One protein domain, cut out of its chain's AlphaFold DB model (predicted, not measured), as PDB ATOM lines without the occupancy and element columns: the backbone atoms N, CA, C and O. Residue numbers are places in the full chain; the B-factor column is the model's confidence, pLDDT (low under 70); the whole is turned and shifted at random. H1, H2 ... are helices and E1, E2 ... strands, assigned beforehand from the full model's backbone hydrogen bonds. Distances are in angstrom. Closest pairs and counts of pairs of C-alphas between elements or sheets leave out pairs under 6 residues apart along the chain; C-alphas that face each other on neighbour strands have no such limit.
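Overview. This is residues 126 to 204 of the 307 residues of an uncharacterized protein of Sphingomonas abaci (UniProt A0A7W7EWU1). With little regular structure, this is one twisted, curled four-stranded sheet, with short helix H1 off it and unnamed residues 186 to 204 running on from E4. The 79 printed residues, 30 in named elements, hold E1, H1, E2, E3, E4: mostly strand. The sheet, E1 E2 E3 E4, is antiparallel. The whole is compact, radius of gyration of the C-alphas 13.3 A, spanning 38 by 28 by 19 A.

Along the chain. Find E2, residues 154 to 162, 23.3 A long. E1, residues 126 to 132, 19.9 A, begins at C-alpha 126 (51.314, -86.587, 37.915). E3 is residues 172 to 176, 13.0 A; E4, residues 183 to 185, 6.6 A, ends at C-alpha 185 (68.338, -76.118, 34.644). H1 is residues 140 to 145, 9.0 A.

Arrangement. The sheet is only just strongly twisted, its C-alphas up to 4.4 A off the best plane. Look within hydrogen-bond range: E1 and E2, N 129 and O 158, 2.8 A; hairpin E2 and E3, N 155 and O 174, 2.8 A; hairpin E3 and E4, N 175 and O 184, 2.8 A. E2 E3 E4 form a meander, each strand the antiparallel neighbour of the one before. Edge strands E1 and E4 are apart. H1, with 1 of 2 O i to N i+4 pairs within range, is not on the sheet.

Size, cuts and confidence. C-alphas 179 and 204, the farthest apart, are 42.4 A apart. The printed part has no cut, and its links between named elements are short. Residues 195 to 204 have pLDDT under 70.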
ATOM      1  N   SER A 126      50.611 -87.822  37.607       88.50
ATOM      2  CA  SER A 126      51.314 -86.587  37.915       88.50
ATOM      3  C   SER A 126      50.739 -85.448  37.082       88.50
ATOM      4  O   SER A 126      50.251 -85.673  35.975       88.50
ATOM      5  N   VAL A 127      50.770 -84.247  37.649       86.81
ATOM      6  CA  VAL A 127      50.451 -83.000  36.960       86.81
ATOM      7  C   VAL A 127      51.610 -82.053  37.202       86.81
ATOM      8  O   VAL A 127      51.957 -81.776  38.354       86.81
ATOM      9  N   VAL A 128      52.192 -81.576  36.108       88.62
ATOM     10  CA  VAL A 128      53.289 -80.614  36.101       88.62
ATOM     11  C   VAL A 128      52.766 -79.327  35.484       88.62
ATOM     12  O   VAL A 128      52.253 -79.334  34.368       88.62
ATOM     13  N   GLU A 129      52.867 -78.235  36.226       86.38
ATOM     14  CA  GLU A 129      52.634 -76.900  35.705       86.38
ATOM     15  C   GLU A 129      53.929 -76.355  35.118       86.38
ATOM     16  O   GLU A 129      54.986 -76.429  35.744       86.38
ATOM     17  N   VAL A 130      53.819 -75.768  33.931       89.25
ATOM     18  CA  VAL A 130      54.892 -75.016  33.291       89.25
ATOM     19  C   VAL A 130      54.379 -73.603  33.064       89.25
ATOM     20  O   VAL A 130      53.379 -73.402  32.375       89.25
ATOM     21  N   ARG A 131      55.051 -72.619  33.656       87.50
ATOM     22  CA  ARG A 131      54.696 -71.201  33.534       87.50
ATOM     23  C   ARG A 131      55.941 -70.357  33.323       87.50
ATOM     24  O   ARG A 131      57.043 -70.773  33.650       87.50
ATOM     25  N   LEU A 132      55.767 -69.153  32.795       88.62
ATOM     26  CA  LEU A 132      56.839 -68.162  32.818       88.62
ATOM     27  C   LEU A 132      57.018 -67.638  34.246       88.62
ATOM     28  O   LEU A 132      56.063 -67.631  35.034       88.62
ATOM     29  N   ALA A 133      58.234 -67.213  34.571       86.31
ATOM     30  CA  ALA A 133      58.493 -66.519  35.820       86.31
ATOM     31  C   ALA A 133      57.626 -65.253  35.911       86.31
ATOM     32  O   ALA A 133      57.362 -64.579  34.911       86.31
ATOM     33  N   GLY A 134      57.145 -64.965  37.114       81.75
ATOM     34  CA  GLY A 134      56.312 -63.811  37.415       81.75
ATOM     35  C   GLY A 134      56.816 -63.065  38.642       81.75
ATOM     36  O   GLY A 134      57.940 -63.255  39.098       81.75
ATOM     37  N   ALA A 135      55.953 -62.222  39.209       76.31
ATOM     38  CA  ALA A 135      56.301 -61.376  40.351       76.31
ATOM     39  C   ALA A 135      56.666 -62.156  41.635       76.31
ATOM     40  O   ALA A 135      57.207 -61.566  42.564       76.31
ATOM     41  N   SER A 136      56.355 -63.455  41.708       76.44
ATOM     42  CA  SER A 136      56.692 -64.322  42.843       76.44
ATOM     43  C   SER A 136      58.138 -64.825  42.835       76.44
ATOM     44  O   SER A 136      58.625 -65.267  43.877       76.44
ATOM     45  N   GLU A 137      58.832 -64.771  41.695       85.31
ATOM     46  CA  GLU A 137      60.212 -65.241  41.570       85.31
ATOM     47  C   GLU A 137      61.213 -64.090  41.696       85.31
ATOM     48  O   GLU A 137      61.073 -63.040  41.068       85.31
ATOM     49  N   ASN A 138      62.275 -64.304  42.472       85.62
ATOM     50  CA  ASN A 138      63.380 -63.360  42.569       85.62
ATOM     51  C   ASN A 138      64.387 -63.603  41.437       85.62
ATOM     52  O   ASN A 138      65.305 -64.416  41.549       85.62
ATOM     53  N   LEU A 139      64.225 -62.856  40.348       87.12
ATOM     54  CA  LEU A 139      65.107 -62.931  39.184       87.12
ATOM     55  C   LEU A 139      66.318 -61.990  39.260       87.12
ATOM     56  O   LEU A 139      67.099 -61.953  38.311       87.12
ATOM     57  N   GLU A 140      66.504 -61.219  40.338       85.19
ATOM     58  CA  GLU A 140      67.592 -60.229  40.422       85.19
ATOM     59  C   GLU A 140      68.968 -60.886  40.292       85.19
ATOM     60  O   GLU A 140      69.801 -60.453  39.495       85.19
ATOM     61  N   THR A 141      69.176 -61.987  41.016       84.06
ATOM     62  CA  THR A 141      70.438 -62.742  41.001       84.06
ATOM     63  C   THR A 141      70.697 -63.410  39.649       84.06
ATOM     64  O   THR A 141      71.830 -63.411  39.173       84.06
ATOM     65  N   VAL A 142      69.646 -63.892  38.979       86.69
ATOM     66  CA  VAL A 142      69.738 -64.486  37.637       86.69
ATOM     67  C   VAL A 142      70.104 -63.422  36.598       86.69
ATOM     68  O   VAL A 142      71.003 -63.624  35.785       86.69
ATOM     69  N   ARG A 143      69.450 -62.253  36.642       87.56
ATOM     70  CA  ARG A 143      69.712 -61.129  35.725       87.56
ATOM     71  C   ARG A 143      71.107 -60.528  35.906       87.56
ATOM     72  O   ARG A 143      71.664 -60.019  34.939       87.56
ATOM     73  N   ALA A 144      71.676 -60.599  37.111       85.94
ATOM     74  CA  ALA A 144      73.051 -60.169  37.363       85.94
ATOM     75  C   ALA A 144      74.079 -61.030  36.603       85.94
ATOM     76  O   ALA A 144      75.089 -60.505  36.139       85.94
ATOM     77  N   VAL A 145      73.809 -62.331  36.443       86.56
ATOM     78  CA  VAL A 145      74.668 -63.273  35.700       86.56
ATOM     79  C   VAL A 145      74.341 -63.292  34.202       86.56
ATOM     80  O   VAL A 145      75.232 -63.496  33.380       86.56
ATOM     81  N   HIS A 146      73.085 -63.025  33.835       84.88
ATOM     82  CA  HIS A 146      72.605 -63.007  32.451       84.88
ATOM     83  C   HIS A 146      72.059 -61.619  32.062       84.88
ATOM     84  O   HIS A 146      70.840 -61.399  32.081       84.88
ATOM     85  N   PRO A 147      72.937 -60.666  31.683       74.88
ATOM     86  CA  PRO A 147      72.522 -59.329  31.272       74.88
ATOM     87  C   PRO A 147      71.586 -59.384  30.055       74.88
ATOM     88  O   PRO A 147      71.891 -60.023  29.051       74.88
ATOM     89  N   GLY A 148      70.441 -58.700  30.128       78.62
ATOM     90  CA  GLY A 148      69.449 -58.667  29.039       78.62
ATOM     91  C   GLY A 148      68.406 -59.792  29.071       78.62
ATOM     92  O   GLY A 148      67.595 -59.909  28.143       78.62
ATOM     93  N   LEU A 149      68.399 -60.596  30.134       83.88
ATOM     94  CA  LEU A 149      67.337 -61.548  30.434       83.88
ATOM     95  C   LEU A 149      66.015 -60.832  30.745       83.88
ATOM     96  O   LEU A 149      65.974 -59.847  31.484       83.88
ATOM     97  N   THR A 150      64.923 -61.370  30.209       84.31
ATOM     98  CA  THR A 150      63.544 -60.980  30.521       84.31
ATOM     99  C   THR A 150      62.828 -62.118  31.246       84.31
ATOM    100  O   THR A 150      63.244 -63.270  31.172       84.31
ATOM    101  N   ASP A 151      61.698 -61.830  31.891       80.31
ATOM    102  CA  ASP A 151      60.897 -62.844  32.606       80.31
ATOM    103  C   ASP A 151      60.439 -63.984  31.688       80.31
ATOM    104  O   ASP A 151      60.257 -65.116  32.120       80.31
ATOM    105  N   ARG A 152      60.308 -63.698  30.386       85.06
ATOM    106  CA  ARG A 152      59.932 -64.680  29.361       85.06
ATOM    107  C   ARG A 152      61.023 -65.698  29.054       85.06
ATOM    108  O   ARG A 152      60.745 -66.689  28.382       85.06
ATOM    109  N   ASP A 153      62.249 -65.438  29.487       89.38
ATOM    110  CA  ASP A 153      63.370 -66.351  29.303       89.38
ATOM    111  C   ASP A 153      63.486 -67.349  30.458       89.38
ATOM    112  O   ASP A 153      64.219 -68.322  30.329       89.38
ATOM    113  N   VAL A 154      62.762 -67.150  31.565       91.00
ATOM    114  CA  VAL A 154      62.771 -68.068  32.709       91.00
ATOM    115  C   VAL A 154      61.437 -68.794  32.795       91.00
ATOM    116  O   VAL A 154      60.368 -68.190  32.886       91.00
ATOM    117  N   VAL A 155      61.512 -70.116  32.778       93.06
ATOM    118  CA  VAL A 155      60.383 -71.026  32.919       93.06
ATOM    119  C   VAL A 155      60.429 -71.658  34.300       93.06
ATOM    120  O   VAL A 155      61.453 -72.187  34.729       93.06
ATOM    121  N   ILE A 156      59.298 -71.624  34.986       91.19
ATOM    122  CA  ILE A 156      59.083 -72.283  36.264       91.19
ATOM    123  C   ILE A 156      58.287 -73.557  36.025       91.19
ATOM    124  O   ILE A 156      57.230 -73.542  35.392       91.19
ATOM    125  N   VAL A 157      58.821 -74.660  36.537       91.81
ATOM    126  CA  VAL A 157      58.228 -75.991  36.465       91.81
ATOM    127  C   VAL A 157      57.871 -76.432  37.877       91.81
ATOM    128  O   VAL A 157      58.747 -76.585  38.731       91.81
ATOM    129  N   GLU A 158      56.584 -76.645  38.131       87.06
ATOM    130  CA  GLU A 158      56.069 -77.038  39.442       87.06
ATOM    131  C   GLU A 158      55.300 -78.349  39.355       87.06
ATOM    132  O   GLU A 158      54.410 -78.523  38.526       87.06
ATOM    133  N   VAL A 159      55.583 -79.277  40.267       86.94
ATOM    134  CA  VAL A 159      54.795 -80.504  40.373       86.94
ATOM    135  C   VAL A 159      53.560 -80.216  41.230       86.94
ATOM    136  O   VAL A 159      53.604 -80.157  42.464       86.94
ATOM    137  N   ALA A 160      52.423 -80.008  40.568       81.06
ATOM    138  CA  ALA A 160      51.141 -79.774  41.227       81.06
ATOM    139  C   ALA A 160      50.599 -81.055  41.883       81.06
ATOM    140  O   ALA A 160      50.011 -80.999  42.962       81.06
ATOM    141  N   LYS A 161      50.844 -82.214  41.260       84.56
ATOM    142  CA  LYS A 161      50.475 -83.538  41.777       84.56
ATOM    143  C   LYS A 161      51.512 -84.579  41.381       84.56
ATOM    144  O   LYS A 161      51.973 -84.595  40.241       84.56
ATOM    145  N   ALA A 162      51.803 -85.506  42.285       87.38
ATOM    146  CA  ALA A 162      52.480 -86.754  41.967       87.38
ATOM    147  C   ALA A 162      52.024 -87.853  42.932       87.38
ATOM    148  O   ALA A 162      52.032 -87.661  44.145       87.38
ATOM    149  N   ASN A 163      51.639 -89.001  42.381       84.94
ATOM    150  CA  ASN A 163      51.207 -90.166  43.157       84.94
ATOM    151  C   ASN A 163      52.354 -91.154  43.444       84.94
ATOM    152  O   ASN A 163      52.134 -92.178  44.089       84.94
ATOM    153  N   SER A 164      53.561 -90.898  42.936       82.88
ATOM    154  CA  SER A 164      54.734 -91.737  43.177       82.88
ATOM    155  C   SER A 164      55.313 -91.493  44.572       82.88
ATOM    156  O   SER A 164      55.480 -90.349  44.997       82.88
ATOM    157  N   LEU A 165      55.661 -92.574  45.272       82.31
ATOM    158  CA  LEU A 165      56.341 -92.499  46.564       82.31
ATOM    159  C   LEU A 165      57.689 -91.776  46.405       82.31
ATOM    160  O   LEU A 165      58.467 -92.115  45.518       82.31
ATOM    161  N   GLY A 166      57.954 -90.777  47.251       82.81
ATOM    162  CA  GLY A 166      59.202 -90.005  47.207       82.81
ATOM    163  C   GLY A 166      59.296 -88.990  46.061       82.81
ATOM    164  O   GLY A 166      60.395 -88.537  45.756       82.81
ATOM    165  N   ALA A 167      58.175 -88.633  45.421       83.88
ATOM    166  CA  ALA A 167      58.164 -87.602  44.387       83.88
ATOM    167  C   ALA A 167      58.757 -86.281  44.894       83.88
ATOM    168  O   ALA A 167      58.357 -85.764  45.939       83.88
ATOM    169  N   ASP A 168      59.671 -85.706  44.116       84.62
ATOM    170  CA  ASP A 168      60.211 -84.386  44.401       84.62
ATOM    171  C   ASP A 168      59.247 -83.310  43.898       84.62
ATOM    172  O   ASP A 168      59.086 -83.105  42.697       84.62
ATOM    173  N   LEU A 169      58.587 -82.639  44.840       83.38
ATOM    174  CA  LEU A 169      57.612 -81.587  44.552       83.38
ATOM    175  C   LEU A 169      58.226 -80.186  44.534       83.38
ATOM    176  O   LEU A 169      57.503 -79.206  44.354       83.38
ATOM    177  N   ARG A 170      59.538 -80.064  44.773       85.50
ATOM    178  CA  ARG A 170      60.203 -78.760  44.803       85.50
ATOM    179  C   ARG A 170      60.141 -78.135  43.402       85.50
ATOM    180  O   ARG A 170      60.395 -78.849  42.430       85.50
ATOM    181  N   PRO A 171      59.875 -76.827  43.284       88.06
ATOM    182  CA  PRO A 171      59.836 -76.148  41.996       88.06
ATOM    183  C   PRO A 171      61.215 -76.140  41.323       88.06
ATOM    184  O   PRO A 171      62.255 -76.314  41.971       88.06
ATOM    185  N   ARG A 172      61.223 -75.986  40.001       93.12
ATOM    186  CA  ARG A 172      62.431 -75.938  39.172       93.12
ATOM    187  C   ARG A 172      62.403 -74.715  38.279       93.12
ATOM    188  O   ARG A 172      61.356 -74.364  37.747       93.12
ATOM    189  N   ALA A 173      63.554 -74.074  38.139       93.38
ATOM    190  CA  ALA A 173      63.747 -72.925  37.279       93.38
ATOM    191  C   ALA A 173      64.609 -73.328  36.090       93.38
ATOM    192  O   ALA A 173      65.688 -73.906  36.252       93.38
ATOM    193  N   LEU A 174      64.100 -73.033  34.903       95.62
ATOM    194  CA  LEU A 174      64.709 -73.348  33.628       95.62
ATOM    195  C   LEU A 174      64.972 -72.048  32.864       95.62
ATOM    196  O   LEU A 174      64.061 -71.243  32.691       95.62
ATOM    197  N   LEU A 175      66.197 -71.846  32.395       93.81
ATOM    198  CA  LEU A 175      66.586 -70.697  31.586       93.81
ATOM    199  C   LEU A 175      66.571 -71.068  30.105       93.81
ATOM    200  O   LEU A 175      67.232 -72.014  29.693       93.81
ATOM    201  N   ARG A 176      65.844 -70.317  29.285       91.69
ATOM    202  CA  ARG A 176      65.773 -70.532  27.843       91.69
ATOM    203  C   ARG A 176      67.081 -70.141  27.154       91.69
ATOM    204  O   ARG A 176      67.522 -68.996  27.238       91.69
ATOM    205  N   ARG A 177      67.610 -71.041  26.325       88.25
ATOM    206  CA  ARG A 177      68.622 -70.730  25.310       88.25
ATOM    207  C   ARG A 177      67.934 -70.133  24.088       88.25
ATOM    208  O   ARG A 177      67.277 -70.840  23.323       88.25
ATOM    209  N   ARG A 178      68.031 -68.810  23.922       79.06
ATOM    210  CA  ARG A 178      67.270 -68.064  22.897       79.06
ATOM    211  C   ARG A 178      67.493 -68.572  21.471       79.06
ATOM    212  O   ARG A 178      66.537 -68.582  20.701       79.06
ATOM    213  N   GLU A 179      68.709 -69.000  21.147       82.56
ATOM    214  CA  GLU A 179      69.088 -69.436  19.796       82.56
ATOM    215  C   GLU A 179      68.686 -70.889  19.498       82.56
ATOM    216  O   GLU A 179      68.325 -71.206  18.370       82.56
ATOM    217  N   GLU A 180      68.684 -71.758  20.511       82.94
ATOM    218  CA  GLU A 180      68.501 -73.208  20.340       82.94
ATOM    219  C   GLU A 180      67.082 -73.686  20.678       82.94
ATOM    220  O   GLU A 180      66.713 -74.817  20.376       82.94
ATOM    221  N   GLY A 181      66.280 -72.861  21.361       79.38
ATOM    222  CA  GLY A 181      64.971 -73.278  21.878       79.38
ATOM    223  C   GLY A 181      65.043 -74.301  23.024       79.38
ATOM    224  O   GLY A 181      64.003 -74.776  23.474       79.38
ATOM    225  N   ALA A 182      66.248 -74.613  23.507       89.62
ATOM    226  CA  ALA A 182      66.506 -75.485  24.647       89.62
ATOM    227  C   ALA A 182      66.423 -74.727  25.984       89.62
ATOM    228  O   ALA A 182      66.306 -73.499  26.017       89.62
ATOM    229  N   TYR A 183      66.499 -75.468  27.093       93.50
ATOM    230  CA  TYR A 183      66.439 -74.919  28.445       93.50
ATOM    231  C   TYR A 183      67.543 -75.481  29.343       93.50
ATOM    232  O   TYR A 183      67.745 -76.693  29.391       93.50
ATOM    233  N   ASP A 184      68.196 -74.602  30.101       93.19
ATOM    234  CA  ASP A 184      69.177 -74.937  31.128       93.19
ATOM    235  C   ASP A 184      68.533 -74.976  32.506       93.19
ATOM    236  O   ASP A 184      67.771 -74.088  32.882       93.19
ATOM    237  N   HIS A 185      68.847 -76.001  33.288       94.62
ATOM    238  CA  HIS A 185      68.338 -76.118  34.644       94.62
ATOM    239  C   HIS A 185      69.194 -75.300  35.618       94.62
ATOM    240  O   HIS A 185      70.305 -75.702  35.933       94.62
ATOM    241  N   ILE A 186      68.642 -74.194  36.130       93.69
ATOM    242  CA  ILE A 186      69.383 -73.194  36.923       93.69
ATOM    243  C   ILE A 186      69.018 -73.183  38.418       93.69
ATOM    244  O   ILE A 186      69.497 -72.349  39.181       93.69
ATOM    245  N   THR A 187      68.145 -74.091  38.872       91.62
ATOM    246  CA  THR A 187      67.628 -74.078  40.258       91.62
ATOM    247  C   THR A 187      68.730 -74.126  41.315       91.62
ATOM    248  O   THR A 187      68.614 -73.478  42.351       91.62
ATOM    249  N   ALA A 188      69.775 -74.925  41.084       89.38
ATOM    250  CA  ALA A 188      70.865 -75.089  42.042       89.38
ATOM    251  C   ALA A 188      71.788 -73.860  42.089       89.38
ATOM    252  O   ALA A 188      72.304 -73.532  43.154       89.38
ATOM    253  N   ASP A 189      71.942 -73.173  40.956       89.56
ATOM    254  CA  ASP A 189      72.814 -72.005  40.815       89.56
ATOM    255  C   ASP A 189      72.201 -70.760  41.473       89.56
ATOM    256  O   ASP A 189      72.916 -69.873  41.938       89.56
ATOM    257  N   PHE A 190      70.866 -70.719  41.574       88.56
ATOM    258  CA  PHE A 190      70.113 -69.602  42.145       88.56
ATOM    259  C   PHE A 190      69.135 -70.079  43.234       88.56
ATOM    260  O   PHE A 190      67.917 -70.074  43.031       88.56
ATOM    261  N   PRO A 191      69.624 -70.449  44.434       80.19
ATOM    262  CA  PRO A 191      68.790 -71.018  45.499       80.19
ATOM    263  C   PRO A 191      67.722 -70.053  46.046       80.19
ATOM    264  O   PRO A 191      66.764 -70.498  46.672       80.19
ATOM    265  N   GLY A 192      67.868 -68.744  45.810       80.94
ATOM    266  CA  GLY A 192      66.900 -67.715  46.203       80.94
ATOM    267  C   GLY A 192      65.854 -67.370  45.139       80.94
ATOM    268  O   GLY A 192      65.083 -66.439  45.362       80.94
ATOM    269  N   ILE A 193      65.838 -68.062  43.988       84.62
ATOM    270  CA  ILE A 193      64.951 -67.718  42.863       84.62
ATOM    271  C   ILE A 193      63.473 -67.884  43.219       84.62
ATOM    272  O   ILE A 193      62.631 -67.066  42.858       84.62
ATOM    273  N   PHE A 194      63.165 -68.915  43.995       82.06
ATOM    274  CA  PHE A 194      61.898 -69.040  44.692       82.06
ATOM    275  C   PHE A 194      62.105 -68.258  45.981       82.06
ATOM    276  O   PHE A 194      62.911 -68.684  46.807       82.06
ATOM    277  N   GLY A 195      61.507 -67.068  46.090       61.31
ATOM    278  CA  GLY A 195      61.810 -66.126  47.169       61.31
ATOM    279  C   GLY A 195      61.738 -66.754  48.569       61.31
ATOM    280  O   GLY A 195      61.207 -67.843  48.763       61.31
ATOM    281  N   THR A 196      62.198 -66.030  49.592       44.00
ATOM    282  CA  THR A 196      62.124 -66.410  51.022       44.00
ATOM    283  C   THR A 196      60.706 -66.637  51.572       44.00
ATOM    284  O   THR A 196      60.540 -66.854  52.773       44.00
ATOM    285  N   ALA A 197      59.688 -66.727  50.713       44.41
ATOM    286  CA  ALA A 197      58.594 -67.669  50.909       44.41
ATOM    287  C   ALA A 197      59.160 -69.103  50.892       44.41
ATOM    288  O   ALA A 197      58.941 -69.880  49.963       44.41
ATOM    289  N   LEU A 198      59.930 -69.418  51.941       36.03
ATOM    290  CA  LEU A 198      60.381 -70.746  52.305       36.03
ATOM    291  C   LEU A 198      59.289 -71.743  51.951       36.03
ATOM    292  O   LEU A 198      58.117 -71.531  52.270       36.03
ATOM    293  N   LEU A 199      59.734 -72.831  51.330       34.62
ATOM    294  CA  LEU A 199      59.145 -74.157  51.373       34.62
ATOM    295  C   LEU A 199      58.594 -74.443  52.782       34.62
ATOM    296  O   LEU A 199      59.206 -75.159  53.570       34.62
ATOM    297  N   GLN A 200      57.428 -73.898  53.119       34.91
ATOM    298  CA  GLN A 200      56.593 -74.514  54.118       34.91
ATOM    299  C   GLN A 200      56.157 -75.822  53.469       34.91
ATOM    300  O   GLN A 200      55.681 -75.804  52.323       34.91
ATOM    301  N   PRO A 201      56.358 -76.967  54.142       31.53
ATOM    302  CA  PRO A 201      55.777 -78.215  53.687       31.53
ATOM    303  C   PRO A 201      54.322 -77.933  53.312       31.53
ATOM    304  O   PRO A 201      53.637 -77.214  54.042       31.53
ATOM    305  N   ARG A 202      53.829 -78.489  52.199       41.84
ATOM    306  CA  ARG A 202      52.395 -78.503  51.847       41.84
ATOM    307  C   ARG A 202      51.574 -79.327  52.870       41.84
ATOM    308  O   ARG A 202      50.702 -80.105  52.506       41.84
ATOM    309  N   GLY A 203      51.849 -79.185  54.165       38.38
ATOM    310  CA  GLY A 203      50.975 -79.529  55.267       38.38
ATOM    311  C   GLY A 203      50.138 -78.301  55.597       38.38
ATOM    312  O   GLY A 203      50.632 -77.372  56.213       38.38
ATOM    313  N   LYS A 204      48.885 -78.303  55.133       44.12
ATOM    314  CA  LYS A 204      47.764 -77.467  55.598       44.12
ATOM    315  C   LYS A 204      48.148 -76.052  56.084       44.12
ATOM    316  O   LYS A 204      48.321 -75.834  57.280       44.12
TER     317      LYS A 204